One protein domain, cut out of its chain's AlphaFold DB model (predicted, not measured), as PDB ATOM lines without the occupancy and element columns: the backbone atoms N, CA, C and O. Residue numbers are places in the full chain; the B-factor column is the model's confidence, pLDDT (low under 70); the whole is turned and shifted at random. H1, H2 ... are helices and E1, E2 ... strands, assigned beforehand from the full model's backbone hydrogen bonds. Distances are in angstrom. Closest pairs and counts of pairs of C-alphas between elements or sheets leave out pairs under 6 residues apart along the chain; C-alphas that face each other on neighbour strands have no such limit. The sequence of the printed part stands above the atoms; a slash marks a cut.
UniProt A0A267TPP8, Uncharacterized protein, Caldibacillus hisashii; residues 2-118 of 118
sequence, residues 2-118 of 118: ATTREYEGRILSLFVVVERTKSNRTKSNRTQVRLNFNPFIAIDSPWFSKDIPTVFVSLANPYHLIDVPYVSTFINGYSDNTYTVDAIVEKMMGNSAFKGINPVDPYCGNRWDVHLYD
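AT A GLANCE: This is residues 2 to 118 of the 118 residues of an uncharacterized protein of Caldibacillus hisashii (UniProt A0A267TPP8). Little regular structure is here: a small parallel sheet, ordered E1, E2, E3, sits amid long loops, with H1 grazing it and the short H2 far off on the opposite side of the domain. The printed part has 117 residues with three named strands, then two named helices; the class is mixed, with 29 residues in named elements. It is compact, with a radius of gyration of the C-alphas of 14.5 A and spans of 44 by 31 by 30 A.

IN THESE COORDINATES: E1, residues 15 to 19, begins at C-alpha (266.039, 281.590, 316.024). E2 is residues 54 to 58, 13.1 A long, and E3 residues 73 to 76. H1, residues 82 to 92, is 15.4 A long. H2, residues 112 to 115, ends at C-alpha (282.125, 297.620, 315.400).

HOW THE PARTS SIT: N 57 and O 17 of E2 and E1 are 2.9 A apart; N 58 and O 75 of E2 and E3, 2.8 A. Residues 2 to 3 pair antiparallel with 74 to 75 of E3. H1 only grazes the sheet, with residues 85 to 92; its O i to N i+4 pairs are within hydrogen-bond range, and H2 is too short for one. H1 and H2 are apart.

THE WHOLE: The printed part has no cut. Residues 38 to 43 stand free in the long link from E1 to E2. Residues 2 to 26, 110 and 117 to 118 have pLDDT under 70.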
ATOM      1  N   ALA A   2     282.869 280.814 314.442       36.06
ATOM      2  CA  ALA A   2     281.643 281.302 315.069       36.06
ATOM      3  C   ALA A   2     282.068 282.333 316.112       36.06
ATOM      4  O   ALA A   2     282.868 282.006 316.986       36.06
ATOM      5  N   THR A   3     281.603 283.570 315.968       37.28
ATOM      6  CA  THR A   3     281.774 284.597 316.998       37.28
ATOM      7  C   THR A   3     280.546 284.509 317.891       37.28
ATOM      8  O   THR A   3     279.449 284.806 317.428       37.28
ATOM      9  N   THR A   4     280.702 284.016 319.118       37.66
ATOM     10  CA  THR A   4     279.618 283.865 320.103       37.66
ATOM     11  C   THR A   4     279.830 284.845 321.248       37.66
ATOM     12  O   THR A   4     280.940 284.942 321.768       37.66
ATOM     13  N   ARG A   5     278.762 285.525 321.679       44.75
ATOM     14  CA  ARG A   5     278.724 286.278 322.941       44.75
ATOM     15  C   ARG A   5     277.843 285.553 323.951       44.75
ATOM     16  O   ARG A   5     276.818 284.990 323.571       44.75
ATOM     17  N   GLU A   6     278.273 285.519 325.209       34.84
ATOM     18  CA  GLU A   6     277.581 284.805 326.286       34.84
ATOM     19  C   GLU A   6     276.227 285.450 326.621       34.84
ATOM     20  O   GLU A   6     276.090 286.674 326.624       34.84
ATOM     21  N   TYR A   7     275.220 284.619 326.906       45.31
ATOM     22  CA  TYR A   7     273.885 285.050 327.324       45.31
ATOM     23  C   TYR A   7     273.455 284.231 328.553       45.31
ATOM     24  O   TYR A   7     273.318 283.013 328.467       45.31
ATOM     25  N   GLU A   8     273.231 284.888 329.695       44.50
ATOM     26  CA  GLU A   8     272.850 284.267 330.984       44.50
ATOM     27  C   GLU A   8     271.346 283.906 331.101       44.50
ATOM     28  O   GLU A   8     270.845 283.561 332.173       44.50
ATOM     29  N   GLY A   9     270.581 283.981 330.010       41.28
ATOM     30  CA  GLY A   9     269.133 283.745 330.008       41.28
ATOM     31  C   GLY A   9     268.752 282.345 329.524       41.28
ATOM     32  O   GLY A   9     269.223 281.899 328.482       41.28
ATOM     33  N   ARG A  10     267.854 281.661 330.250       41.69
ATOM     34  CA  ARG A  10     267.274 280.354 329.874       41.69
ATOM     35  C   ARG A  10     266.791 280.370 328.411       41.69
ATOM     36  O   ARG A  10     265.839 281.075 328.087       41.69
ATOM     37  N   ILE A  11     267.433 279.586 327.543       44.75
ATOM     38  CA  ILE A  11     267.103 279.489 326.114       44.75
ATOM     39  C   ILE A  11     265.746 278.783 325.968       44.75
ATOM     40  O   ILE A  11     265.656 277.571 326.142       44.75
ATOM     41  N   LEU A  12     264.685 279.538 325.672       39.91
ATOM     42  CA  LEU A  12     263.357 278.986 325.355       39.91
ATOM     43  C   LEU A  12     263.138 278.823 323.844       39.91
ATOM     44  O   LEU A  12     262.392 277.943 323.422       39.91
ATOM     45  N   SER A  13     263.810 279.627 323.020       43.44
ATOM     46  CA  SER A  13     263.837 279.481 321.565       43.44
ATOM     47  C   SER A  13     265.140 280.053 321.005       43.44
ATOM     48  O   SER A  13     265.622 281.093 321.451       43.44
ATOM     49  N   LEU A  14     265.730 279.340 320.044       55.69
ATOM     50  CA  LEU A  14     266.890 279.777 319.272       55.69
ATOM     51  C   LEU A  14     266.412 280.021 317.844       55.69
ATOM     52  O   LEU A  14     266.029 279.074 317.154       55.69
ATOM     53  N   PHE A  15     266.407 281.276 317.401       57.16
ATOM     54  CA  PHE A  15     266.039 281.590 316.024       57.16
ATOM     55  C   PHE A  15     267.285 281.471 315.147       57.16
ATOM     56  O   PHE A  15     268.208 282.283 315.234       57.16
ATOM     57  N   VAL A  16     267.344 280.416 314.333       59.78
ATOM     58  CA  VAL A  16     268.458 280.198 313.405       59.78
ATOM     59  C   VAL A  16     268.054 280.717 312.034       59.78
ATOM     60  O   VAL A  16     267.232 280.115 311.344       59.78
ATOM     61  N   VAL A  17     268.666 281.825 311.623       61.97
ATOM     62  CA  VAL A  17     268.536 282.320 310.254       61.97
ATOM     63  C   VAL A  17     269.594 281.617 309.416       61.97
ATOM     64  O   VAL A  17     270.768 281.987 309.424       61.97
ATOM     65  N   VAL A  18     269.176 280.555 308.723       61.62
ATOM     66  CA  VAL A  18     270.014 279.880 307.729       61.62
ATOM     67  C   VAL A  18     269.708 280.473 306.364       61.62
ATOM     68  O   VAL A  18     268.735 280.098 305.706       61.62
ATOM     69  N   GLU A  19     270.567 281.379 305.909       64.31
ATOM     70  CA  GLU A  19     270.379 281.999 304.605       64.31
ATOM     71  C   GLU A  19     270.865 281.051 303.496       64.31
ATOM     72  O   GLU A  19     272.051 280.962 303.168       64.31
ATOM     73  N   ARG A  20     269.913 280.298 302.925       55.31
ATOM     74  CA  ARG A  20     270.083 279.365 301.789       55.31
ATOM     75  C   ARG A  20     269.536 279.920 300.460       55.31
ATOM     76  O   ARG A  20     269.444 279.182 299.478       55.31
ATOM     77  N   THR A  21     269.053 281.162 300.414       43.31
ATOM     78  CA  THR A  21     267.939 281.490 299.510       43.31
ATOM     79  C   THR A  21     268.308 281.634 298.021       43.31
ATOM     80  O   THR A  21     269.304 282.230 297.607       43.31
ATOM     81  N   LYS A  22     267.422 281.106 297.162       40.78
ATOM     82  CA  LYS A  22     267.466 281.179 295.687       40.78
ATOM     83  C   LYS A  22     267.453 282.611 295.119       40.78
ATOM     84  O   LYS A  22     267.815 282.794 293.951       40.78
ATOM     85  N   SER A  23     266.994 283.616 295.874       47.09
ATOM     86  CA  SER A  23     266.924 285.007 295.397       47.09
ATOM     87  C   SER A  23     268.294 285.687 295.458       47.09
ATOM     88  O   SER A  23     268.644 286.406 294.517       47.09
ATOM     89  N   ASN A  24     269.085 285.385 296.491       56.44
ATOM     90  CA  ASN A  24     270.365 286.022 296.796       56.44
ATOM     91  C   ASN A  24     271.607 285.192 296.464       56.44
ATOM     92  O   ASN A  24     272.730 285.618 296.727       56.44
ATOM     93  N   ARG A  25     271.430 284.052 295.787       62.72
ATOM     94  CA  ARG A  25     272.537 283.389 295.091       62.72
ATOM     95  C   ARG A  25     273.184 284.337 294.088       62.72
ATOM     96  O   ARG A  25     272.509 285.128 293.423       62.72
ATOM     97  N   THR A  26     274.491 284.185 293.938       63.03
ATOM     98  CA  THR A  26     275.266 284.774 292.852       63.03
ATOM     99  C   THR A  26     274.601 284.425 291.521       63.03
ATOM    100  O   THR A  26     274.484 283.258 291.144       63.03
ATOM    101  N   LYS A  27     274.114 285.451 290.821       74.81
ATOM    102  CA  LYS A  27     273.566 285.356 289.463       74.81
ATOM    103  C   LYS A  27     274.432 286.217 288.561       74.81
ATOM    104  O   LYS A  27     274.818 287.309 288.964       74.81
ATOM    105  N   SER A  28     274.672 285.755 287.337       75.81
ATOM    106  CA  SER A  28     275.520 286.462 286.362       75.81
ATOM    107  C   SER A  28     275.082 287.918 286.124       75.81
ATOM    108  O   SER A  28     275.915 288.806 286.008       75.81
ATOM    109  N   ASN A  29     273.773 288.192 286.152       83.31
ATOM    110  CA  ASN A  29     273.212 289.519 285.882       83.31
ATOM    111  C   ASN A  29     272.863 290.337 287.149       83.31
ATOM    112  O   ASN A  29     271.962 291.173 287.127       83.31
ATOM    113  N   ARG A  30     273.493 290.058 288.298       79.50
ATOM    114  CA  ARG A  30     273.323 290.845 289.535       79.50
ATOM    115  C   ARG A  30     274.580 291.676 289.770       79.50
ATOM    116  O   ARG A  30     275.672 291.131 289.852       79.50
ATOM    117  N   THR A  31     274.411 292.981 289.957       81.06
ATOM    118  CA  THR A  31     275.518 293.896 290.281       81.06
ATOM    119  C   THR A  31     275.926 293.851 291.752       81.06
ATOM    120  O   THR A  31     277.002 294.329 292.094       81.06
ATOM    121  N   GLN A  32     275.072 293.315 292.631       78.38
ATOM    122  CA  GLN A  32     275.277 293.250 294.078       78.38
ATOM    123  C   GLN A  32     274.833 291.887 294.623       78.38
ATOM    124  O   GLN A  32     273.873 291.293 294.129       78.38
ATOM    125  N   VAL A  33     275.511 291.432 295.679       81.12
ATOM    126  CA  VAL A  33     275.228 290.184 296.420       81.12
ATOM    127  C   VAL A  33     274.930 290.470 297.899       81.12
ATOM    128  O   VAL A  33     275.328 289.723 298.791       81.12
ATOM    129  N   ARG A  34     274.290 291.616 298.154       82.75
ATOM    130  CA  ARG A  34     273.877 292.086 299.486       82.75
ATOM    131  C   ARG A  34     272.568 291.432 299.912       82.75
ATOM    132  O   ARG A  34     271.791 291.017 299.046       82.75
ATOM    133  N   LEU A  35     272.311 291.365 301.220       81.94
ATOM    134  CA  LEU A  35     271.032 290.877 301.739       81.94
ATOM    135  C   LEU A  35     269.882 291.713 301.169       81.94
ATOM    136  O   LEU A  35     269.928 292.942 301.141       81.94
ATOM    137  N   ASN A  36     268.873 291.028 300.640       79.69
ATOM    138  CA  ASN A  36     267.686 291.653 300.084       79.69
ATOM    139  C   ASN A  36     266.482 291.120 300.849       79.69
ATOM    140  O   ASN A  36     266.026 290.010 300.583       79.69
ATOM    141  N   PHE A  37     266.030 291.913 301.812       81.62
ATOM    142  CA  PHE A  37     264.826 291.625 302.575       81.62
ATOM    143  C   PHE A  37     263.572 291.932 301.751       81.62
ATOM    144  O   PHE A  37     263.617 292.681 300.770       81.62
ATOM    145  N   ASN A  38     262.435 291.378 302.162       80.12
ATOM    146  CA  ASN A  38     261.148 291.615 301.520       80.12
ATOM    147  C   ASN A  38     260.834 293.130 301.448       80.12
ATOM    148  O   ASN A  38     260.805 293.791 302.487       80.12
ATOM    149  N   PRO A  39     260.536 293.697 300.262       78.25
ATOM    150  CA  PRO A  39     260.391 295.143 300.084       78.25
ATOM    151  C   PRO A  39     259.184 295.768 300.792       78.25
ATOM    152  O   PRO A  39     259.157 296.985 300.941       78.25
ATOM    153  N   PHE A  40     258.177 294.988 301.202       77.62
ATOM    154  CA  PHE A  40     256.987 295.564 301.834       77.62
ATOM    155  C   PHE A  40     257.284 296.066 303.255       77.62
ATOM    156  O   PHE A  40     256.992 297.213 303.575       77.62
ATOM    157  N   ILE A  41     257.885 295.214 304.095       79.69
ATOM    158  CA  ILE A  41     258.180 295.511 305.514       79.69
ATOM    159  C   ILE A  41     259.442 294.807 306.045       79.69
ATOM    160  O   ILE A  41     259.664 294.790 307.251       79.69
ATOM    161  N   ALA A  42     260.238 294.168 305.184       80.00
ATOM    162  CA  ALA A  42     261.402 293.370 305.577       80.00
ATOM    163  C   ALA A  42     261.103 292.380 306.722       80.00
ATOM    164  O   ALA A  42     261.868 292.265 307.675       80.00
ATOM    165  N   ILE A  43     259.963 291.678 306.654       76.50
ATOM    166  CA  ILE A  43     259.505 290.745 307.707       76.50
ATOM    167  C   ILE A  43     260.492 289.596 307.975       76.50
ATOM    168  O   ILE A  43     260.482 288.994 309.041       76.50
ATOM    169  N   ASP A  44     261.334 289.297 306.995       77.19
ATOM    170  CA  ASP A  44     262.399 288.301 307.011       77.19
ATOM    171  C   ASP A  44     263.701 288.801 307.661       77.19
ATOM    172  O   ASP A  44     264.608 288.006 307.909       77.19
ATOM    173  N   SER A  45     263.802 290.096 307.970       80.38
ATOM    174  CA  SER A  45     264.937 290.648 308.708       80.38
ATOM    175  C   SER A  45     264.857 290.287 310.201       80.38
ATOM    176  O   SER A  45     263.769 290.279 310.779       80.38
ATOM    177  N   PRO A  46     265.986 290.029 310.884       79.12
ATOM    178  CA  PRO A  46     265.999 289.676 312.306       79.12
ATOM    179  C   PRO A  46     265.810 290.886 313.253       79.12
ATOM    180  O   PRO A  46     266.689 291.219 314.048       79.12
ATOM    181  N   TRP A  47     264.636 291.533 313.213       80.94
ATOM    182  CA  TRP A  47     264.290 292.710 314.039       80.94
ATOM    183  C   TRP A  47     264.420 292.469 315.548       80.94
ATOM    184  O   TRP A  47     264.859 293.348 316.283       80.94
ATOM    185  N   PHE A  48     264.058 291.267 316.001       80.25
ATOM    186  CA  PHE A  48     263.997 290.892 317.418       80.25
ATOM    187  C   PHE A  48     265.274 290.222 317.926       80.25
ATOM    188  O   PHE A  48     265.253 289.546 318.947       80.25
ATOM    189  N   SER A  49     266.396 290.404 317.234       78.31
ATOM    190  CA  SER A  49     267.700 289.832 317.609       78.31
ATOM    191  C   SER A  49     268.191 290.227 319.008       78.31
ATOM    192  O   SER A  49     268.996 289.502 319.588       78.31
ATOM    193  N   LYS A  50     267.704 291.348 319.561       79.62
ATOM    194  CA  LYS A  50     267.989 291.779 320.939       79.62
ATOM    195  C   LYS A  50     267.147 291.055 321.991       79.62
ATOM    196  O   LYS A  50     267.645 290.790 323.077       79.62
ATOM    197  N   ASP A  51     265.893 290.744 321.673       82.19
ATOM    198  CA  ASP A  51     264.955 290.128 322.619       82.19
ATOM    199  C   ASP A  51     264.993 288.595 322.544       82.19
ATOM    200  O   ASP A  51     264.796 287.903 323.543       82.19
ATOM    201  N   ILE A  52     265.254 288.057 321.350       79.50
ATOM    202  CA  ILE A  52     265.280 286.629 321.049       79.50
ATOM    203  C   ILE A  52     266.705 286.247 320.638       79.50
ATOM    204  O   ILE A  52     267.201 286.771 319.632       79.50
ATOM    205  N   PRO A  53     267.350 285.294 321.340       79.44
ATOM    206  CA  PRO A  53     268.647 284.762 320.941       79.44
ATOM    207  C   PRO A  53     268.617 284.291 319.483       79.44
ATOM    208  O   PRO A  53     267.942 283.320 319.126       79.44
ATOM    209  N   THR A  54     269.338 285.018 318.631       79.56
ATOM    210  CA  THR A  54     269.332 284.817 317.181       79.56
ATOM    211  C   THR A  54     270.746 284.534 316.696       79.56
ATOM    212  O   THR A  54     271.674 285.291 316.978       79.56
ATOM    213  N   VAL A  55     270.897 283.449 315.938       85.00
ATOM    214  CA  VAL A  55     272.155 283.080 315.280       85.00
ATOM    215  C   VAL A  55     271.969 283.213 313.777       85.00
ATOM    216  O   VAL A  55     271.035 282.644 313.208       85.00
ATOM    217  N   PHE A  56     272.878 283.934 313.129       85.19
ATOM    218  CA  PHE A  56     272.881 284.093 311.681       85.19
ATOM    219  C   PHE A  56     273.976 283.238 311.045       85.19
ATOM    220  O   PHE A  56     275.155 283.349 311.386       85.19
ATOM    221  N   VAL A  57     273.585 282.393 310.092       86.69
ATOM    222  CA  VAL A  57     274.492 281.500 309.367       86.69
ATOM    223  C   VAL A  57     274.525 281.893 307.894       86.69
ATOM    224  O   VAL A  57     273.535 281.745 307.175       86.69
ATOM    225  N   SER A  58     275.687 282.351 307.425       85.75
ATOM    226  CA  SER A  58     275.927 282.678 306.019       85.75
ATOM    227  C   SER A  58     276.628 281.533 305.293       85.75
ATOM    228  O   SER A  58     277.732 281.141 305.664       85.75
ATOM    229  N   LEU A  59     276.032 281.020 304.217       84.25
ATOM    230  CA  LEU A  59     276.591 279.895 303.450       84.25
ATOM    231  C   LEU A  59     277.283 280.299 302.145       84.25
ATOM    232  O   LEU A  59     277.877 279.447 301.496       84.25
ATOM    233  N   ALA A  60     277.218 281.568 301.744       80.69
ATOM    234  CA  ALA A  60     277.759 282.017 300.460       80.69
ATOM    235  C   ALA A  60     278.738 283.180 300.632       80.69
ATOM    236  O   ALA A  60     279.943 283.017 300.468       80.69
ATOM    237  N   ASN A  61     278.223 284.360 300.978       82.69
ATOM    238  CA  ASN A  61     279.024 285.572 301.089       82.69
ATOM    239  C   ASN A  61     279.510 285.775 302.539       82.69
ATOM    240  O   ASN A  61     278.677 285.838 303.449       82.69
ATOM    241  N   PRO A  62     280.823 285.922 302.782       83.94
ATOM    242  CA  PRO A  62     281.351 286.141 304.128       83.94
ATOM    243  C   PRO A  62     281.053 287.529 304.714       83.94
ATOM    244  O   PRO A  62     281.292 287.736 305.901       83.94
ATOM    245  N   TYR A  63     280.531 288.462 303.911       85.25
ATOM    246  CA  TYR A  63     280.331 289.867 304.285       85.25
ATOM    247  C   TYR A  63     278.880 290.236 304.625       85.25
ATOM    248  O   TYR A  63     278.527 291.414 304.638       85.25
ATOM    249  N   HIS A  64     278.012 289.253 304.897       84.19
ATOM    250  CA  HIS A  64     276.619 289.534 305.279       84.19
ATOM    251  C   HIS A  64     276.489 290.277 306.614       84.19
ATOM    252  O   HIS A  64     275.455 290.891 306.858       84.19
ATOM    253  N   LEU A  65     277.543 290.297 307.432       83.94
ATOM    254  CA  LEU A  65     277.565 291.042 308.688       83.94
ATOM    255  C   LEU A  65     277.316 292.549 308.492       83.94
ATOM    256  O   LEU A  65     276.706 293.168 309.354       83.94
ATOM    257  N   ILE A  66     277.698 293.131 307.345       84.81
ATOM    258  CA  ILE A  66     277.441 294.558 307.061       84.81
ATOM    259  C   ILE A  66     275.936 294.866 307.044       84.81
ATOM    260  O   ILE A  66     275.517 295.954 307.423       84.81
ATOM    261  N   ASP A  67     275.121 293.930 306.559       82.69
ATOM    262  CA  ASP A  67     273.680 294.140 306.402       82.69
ATOM    263  C   ASP A  67     272.909 293.832 307.702       82.69
ATOM    264  O   ASP A  67     271.787 294.302 307.883       82.69
ATOM    265  N   VAL A  68     273.512 293.064 308.619       82.75
ATOM    266  CA  VAL A  68     272.933 292.668 309.915       82.75
ATOM    267  C   VAL A  68     273.944 292.823 311.070       82.75
ATOM    268  O   VAL A  68     274.248 291.848 311.759       82.75
ATOM    269  N   PRO A  69     274.465 294.040 311.331       83.06
ATOM    270  CA  PRO A  69     275.540 294.251 312.311       83.06
ATOM    271  C   PRO A  69     275.091 294.035 313.763       83.06
ATOM    272  O   PRO A  69     275.907 293.837 314.652       83.06
ATOM    273  N   TYR A  70     273.783 294.062 314.011       80.19
ATOM    274  CA  TYR A  70     273.183 293.947 315.337       80.19
ATOM    275  C   TYR A  70     273.006 292.492 315.816       80.19
ATOM    276  O   TYR A  70     272.484 292.270 316.906       80.19
ATOM    277  N   VAL A  71     273.377 291.494 315.005       81.62
ATOM    278  CA  VAL A  71     273.251 290.078 315.374       81.62
ATOM    279  C   VAL A  71     274.411 289.652 316.273       81.62
ATOM    280  O   VAL A  71     275.572 289.774 315.901       81.62
ATOM    281  N   SER A  72     274.087 289.059 317.425       78.25
ATOM    282  CA  SER A  72     275.074 288.670 318.442       78.25
ATOM    283  C   SER A  72     275.938 287.462 318.074       78.25
ATOM    284  O   SER A  72     277.019 287.290 318.629       78.25
ATOM    285  N   THR A  73     275.460 286.561 317.209       84.06
ATOM    286  CA  THR A  73     276.225 285.376 316.791       84.06
ATOM    287  C   THR A  73     276.155 285.181 315.288       84.06
ATOM    288  O   THR A  73     275.083 284.944 314.727       84.06
ATOM    289  N   PHE A  74     277.320 285.237 314.646       85.69
ATOM    290  CA  PHE A  74     277.460 285.130 313.198       85.69
ATOM    291  C   PHE A  74     278.417 283.992 312.823       85.69
ATOM    292  O   PHE A  74     279.527 283.884 313.355       85.69
ATOM    293  N   ILE A  75     277.981 283.127 311.904       88.31
ATOM    294  CA  ILE A  75     278.721 281.942 311.456       88.31
ATOM    295  C   ILE A  75     278.868 281.967 309.934       88.31
ATOM    296  O   ILE A  75     277.879 281.981 309.202       88.31
ATOM    297  N   ASN A  76     280.110 281.879 309.454       88.81
ATOM    298  CA  ASN A  76     280.419 281.731 308.030       88.81
ATOM    299  C   ASN A  76     280.661 280.261 307.649       88.81
ATOM    300  O   ASN A  76     281.577 279.618 308.168       88.81
ATOM    301  N   GLY A  77     279.855 279.756 306.713       86.00
ATOM    302  CA  GLY A  77     279.925 278.413 306.137       86.00
ATOM    303  C   GLY A  77     280.608 278.329 304.767       86.00
ATOM    304  O   GLY A  77     281.049 277.246 304.401       86.00
ATOM    305  N   TYR A  78     280.742 279.441 304.031       85.56
ATOM    306  CA  TYR A  78     281.453 279.579 302.735       85.56
ATOM    307  C   TYR A  78     280.985 278.702 301.556       85.56
ATOM    308  O   TYR A  78     281.358 278.973 300.416       85.56
ATOM    309  N   SER A  79     280.196 277.655 301.791       83.75
ATOM    310  CA  SER A  79     279.647 276.786 300.756       83.75
ATOM    311  C   SER A  79     278.220 276.360 301.092       83.75
ATOM    312  O   SER A  79     277.908 276.016 302.233       83.75
ATOM    313  N   ASP A  80     277.366 276.315 300.071       82.50
ATOM    314  CA  ASP A  80     275.959 275.918 300.146       82.50
ATOM    315  C   ASP A  80     275.741 274.399 300.043       82.50
ATOM    316  O   ASP A  80     274.635 273.943 299.749       82.50
ATOM    317  N   ASN A  81     276.761 273.587 300.323       85.12
ATOM    318  CA  ASN A  81     276.643 272.133 300.274       85.12
ATOM    319  C   ASN A  81     275.879 271.562 301.488       85.12
ATOM    320  O   ASN A  81     275.831 272.170 302.561       85.12
ATOM    321  N   THR A  82     275.273 270.380 301.345       86.12
ATOM    322  CA  THR A  82     274.583 269.686 302.455       86.12
ATOM    323  C   THR A  82     275.553 269.342 303.580       86.12
ATOM    324  O   THR A  82     275.293 269.697 304.723       86.12
ATOM    325  N   TYR A  83     276.731 268.821 303.226       88.50
ATOM    326  CA  TYR A  83     277.811 268.520 304.169       88.50
ATOM    327  C   TYR A  83     278.179 269.711 305.062       88.50
ATOM    328  O   TYR A  83     278.359 269.563 306.267       88.50
ATOM    329  N   THR A  84     278.281 270.910 304.480       86.88
ATOM    330  CA  THR A  84     278.633 272.123 305.225       86.88
ATOM    331  C   THR A  84     277.568 272.469 306.254       86.88
ATOM    332  O   THR A  84     277.900 272.855 307.371       86.88
ATOM    333  N   VAL A  85     276.293 272.316 305.900       86.88
ATOM    334  CA  VAL A  85     275.194 272.613 306.820       86.88
ATOM    335  C   VAL A  85     275.092 271.587 307.927       86.88
ATOM    336  O   VAL A  85     275.004 271.999 309.079       86.88
ATOM    337  N   ASP A  86     275.219 270.299 307.620       88.69
ATOM    338  CA  ASP A  86     275.250 269.256 308.647       88.69
ATOM    339  C   ASP A  86     276.415 269.511 309.614       88.69
ATOM    340  O   ASP A  86     276.252 269.529 310.832       88.69
ATOM    341  N   ALA A  87     277.586 269.863 309.077       88.81
ATOM    342  CA  ALA A  87     278.748 270.197 309.881       88.81
ATOM    343  C   ALA A  87     278.577 271.477 310.720       88.81
ATOM    344  O   ALA A  87     279.270 271.611 311.729       88.81
ATOM    345  N   ILE A  88     277.741 272.439 310.314       87.94
ATOM    346  CA  ILE A  88     277.417 273.629 311.120       87.94
ATOM    347  C   ILE A  88     276.451 273.247 312.236       87.94
ATOM    348  O   ILE A  88     276.695 273.621 313.379       87.94
ATOM    349  N   VAL A  89     275.414 272.468 311.926       87.69
ATOM    350  CA  VAL A  89     274.432 271.993 312.908       87.69
ATOM    351  C   VAL A  89     275.122 271.180 314.006       87.69
ATOM    352  O   VAL A  89     274.952 271.490 315.181       87.69
ATOM    353  N   GLU A  90     276.006 270.244 313.652       89.12
ATOM    354  CA  GLU A  90     276.805 269.475 314.622       89.12
ATOM    355  C   GLU A  90     277.671 270.363 315.529       89.12
ATOM    356  O   GLU A  90     277.817 270.102 316.724       89.12
ATOM    357  N   LYS A  91     278.235 271.447 314.983       89.19
ATOM    358  CA  LYS A  91     279.023 272.402 315.777       89.19
ATOM    359  C   LYS A  91     278.149 273.266 316.679       89.19
ATOM    360  O   LYS A  91     278.549 273.562 317.798       89.19
ATOM    361  N   MET A  92     276.955 273.643 316.224       84.75
ATOM    362  CA  MET A  92     275.986 274.392 317.029       84.75
ATOM    363  C   MET A  92     275.424 273.554 318.181       84.75
ATOM    364  O   MET A  92     275.183 274.094 319.253       84.75
ATOM    365  N   MET A  93     275.270 272.240 317.988       86.06
ATOM    366  CA  MET A  93     274.877 271.307 319.052       86.06
ATOM    367  C   MET A  93     276.005 271.020 320.058       86.06
ATOM    368  O   MET A  93     275.764 270.376 321.073       86.06
ATOM    369  N   GLY A  94     277.232 271.486 319.799       86.56
ATOM    370  CA  GLY A  94     278.388 271.262 320.670       86.56
ATOM    371  C   GLY A  94     279.098 269.920 320.461       86.56
ATOM    372  O   GLY A  94     280.074 269.639 321.152       86.56
ATOM    373  N   ASN A  95     278.685 269.114 319.476       87.00
ATOM    374  CA  ASN A  95     279.319 267.825 319.165       87.00
ATOM    375  C   ASN A  95     280.702 267.989 318.509       87.00
ATOM    376  O   ASN A  95     281.507 267.057 318.471       87.00
ATOM    377  N   SER A  96     280.995 269.170 317.960       86.44
ATOM    378  CA  SER A  96     282.267 269.474 317.311       86.44
ATOM    379  C   SER A  96     282.665 270.934 317.517       86.44
ATOM    380  O   SER A  96     281.832 271.831 317.461       86.44
ATOM    381  N   ALA A  97     283.959 271.200 317.707       86.75
ATOM    382  CA  ALA A  97     284.468 272.562 317.850       86.75
ATOM    383  C   ALA A  97     284.563 273.304 316.499       86.75
ATOM    384  O   ALA A  97     284.861 272.717 315.450       86.75
ATOM    385  N   PHE A  98     284.397 274.630 316.524       88.75
ATOM    386  CA  PHE A  98     284.661 275.491 315.369       88.75
ATOM    387  C   PHE A  98     286.169 275.662 315.152       88.75
ATOM    388  O   PHE A  98     286.835 276.383 315.882       88.75
ATOM    389  N   LYS A  99     286.704 275.026 314.105       88.31
ATOM    390  CA  LYS A  99     288.131 275.112 313.727       88.31
ATOM    391  C   LYS A  99     288.418 276.084 312.579       88.31
ATOM    392  O   LYS A  99     289.570 276.314 312.236       88.31
ATOM    393  N   GLY A 100     287.375 276.594 311.928       83.75
ATOM    394  CA  GLY A 100     287.530 277.425 310.737       83.75
ATOM    395  C   GLY A 100     288.017 278.823 311.099       83.75
ATOM    396  O   GLY A 100     287.303 279.533 311.807       83.75
ATOM    397  N   ILE A 101     289.169 279.214 310.563       85.62
ATOM    398  CA  ILE A 101     289.699 280.580 310.600       85.62
ATOM    399  C   ILE A 101     289.155 281.317 309.375       85.62
ATOM    400  O   ILE A 101     289.169 280.768 308.272       85.62
ATOM    401  N   ASN A 102     288.636 282.532 309.562       85.56
ATOM    402  CA  ASN A 102     288.126 283.314 308.440       85.56
ATOM    403  C   ASN A 102     289.310 283.743 307.543       85.56
ATOM    404  O   ASN A 102     290.228 284.389 308.045       85.56
ATOM    405  N   PRO A 103     289.316 283.413 306.236       85.75
ATOM    406  CA  PRO A 103     290.392 283.806 305.321       85.75
ATOM    407  C   PRO A 103     290.320 285.283 304.906       85.75
ATOM    408  O   PRO A 103     291.231 285.794 304.264       85.75
ATOM    409  N   VAL A 104     289.216 285.953 305.234       85.69
ATOM    410  CA  VAL A 104     288.943 287.362 304.952       85.69
ATOM    411  C   VAL A 104     288.406 288.017 306.214       85.69
ATOM    412  O   VAL A 104     287.832 287.330 307.061       85.69
ATOM    413  N   ASP A 105     288.553 289.334 306.318       84.44
ATOM    414  CA  ASP A 105     287.983 290.107 307.415       84.44
ATOM    415  C   ASP A 105     286.459 290.283 307.234       84.44
ATOM    416  O   ASP A 105     286.032 291.020 306.337       84.44
ATOM    417  N   PRO A 106     285.615 289.632 308.060       80.75
ATOM    418  CA  PRO A 106     284.163 289.732 307.939       80.75
ATOM    419  C   PRO A 106     283.616 291.121 308.311       80.75
ATOM    420  O   PRO A 106     282.504 291.445 307.899       80.75
ATOM    421  N   TYR A 107     284.386 291.947 309.030       79.88
ATOM    422  CA  TYR A 107     284.006 293.311 309.415       79.88
ATOM    423  C   TYR A 107     284.292 294.343 308.315       79.88
ATOM    424  O   TYR A 107     283.929 295.513 308.436       79.88
ATOM    425  N   CYS A 108     284.900 293.912 307.202       78.50
ATOM    426  CA  CYS A 108     285.261 294.773 306.076       78.50
ATOM    427  C   CYS A 108     286.128 295.977 306.487       78.50
ATOM    428  O   CYS A 108     285.913 297.098 306.016       78.50
ATOM    429  N   GLY A 109     287.128 295.735 307.333       78.06
ATOM    430  CA  GLY A 109     288.109 296.708 307.789       78.06
ATOM    431  C   GLY A 109     287.602 297.583 308.933       78.06
ATOM    432  O   GLY A 109     286.961 297.131 309.880       78.06
ATOM    433  N   ASN A 110     287.898 298.880 308.839       67.56
ATOM    434  CA  ASN A 110     287.627 299.874 309.883       67.56
ATOM    435  C   ASN A 110     286.223 300.496 309.785       67.56
ATOM    436  O   ASN A 110     286.037 301.694 310.015       67.56
ATOM    437  N   ARG A 111     285.220 299.699 309.407       73.25
ATOM    438  CA  ARG A 111     283.833 300.166 309.397       73.25
ATOM    439  C   ARG A 111     283.332 300.335 310.825       73.25
ATOM    440  O   ARG A 111     283.018 299.368 311.510       73.25
ATOM    441  N   TRP A 112     283.289 301.587 311.270       73.06
ATOM    442  CA  TRP A 112     282.868 301.953 312.620       73.06
ATOM    443  C   TRP A 112     281.454 301.456 312.937       73.06
ATOM    444  O   TRP A 112     281.194 301.084 314.071       73.06
ATOM    445  N   ASP A 113     280.572 301.394 311.938       74.75
ATOM    446  CA  ASP A 113     279.172 300.983 312.045       74.75
ATOM    447  C   ASP A 113     278.985 299.507 312.424       74.75
ATOM    448  O   ASP A 113     278.038 299.177 313.139       74.75
ATOM    449  N   VAL A 114     279.895 298.628 311.997       74.50
ATOM    450  CA  VAL A 114     279.844 297.192 312.322       74.50
ATOM    451  C   VAL A 114     280.447 296.927 313.706       74.50
ATOM    452  O   VAL A 114     279.952 296.078 314.441       74.50
ATOM    453  N   HIS A 115     281.456 297.713 314.095       73.69
ATOM    454  CA  HIS A 115     282.125 297.620 315.400       73.69
ATOM    455  C   HIS A 115     281.336 298.257 316.553       73.69
ATOM    456  O   HIS A 115     281.672 298.040 317.710       73.69
ATOM    457  N   LEU A 116     280.271 299.024 316.278       71.25
ATOM    458  CA  LEU A 116     279.411 299.607 317.325       71.25
ATOM    459  C   LEU A 116     278.776 298.563 318.238       71.25
ATOM    460  O   LEU A 116     278.405 298.868 319.370       71.25
ATOM    461  N   TYR A 117     278.577 297.367 317.700       66.12
ATOM    462  CA  TYR A 117     277.926 296.288 318.403       66.12
ATOM    463  C   TYR A 117     278.935 295.329 319.009       66.12
ATOM    464  O   TYR A 117     278.449 294.310 319.459       66.12
ATOM    465  N   ASP A 118     280.255 295.577 318.997       58.62
ATOM    466  CA  ASP A 118     281.271 294.650 319.538       58.62
ATOM    467  C   ASP A 118     281.361 294.553 321.067       58.62
ATOM    468  O   ASP A 118     281.183 295.585 321.752       58.62
TER     469      ASP A 118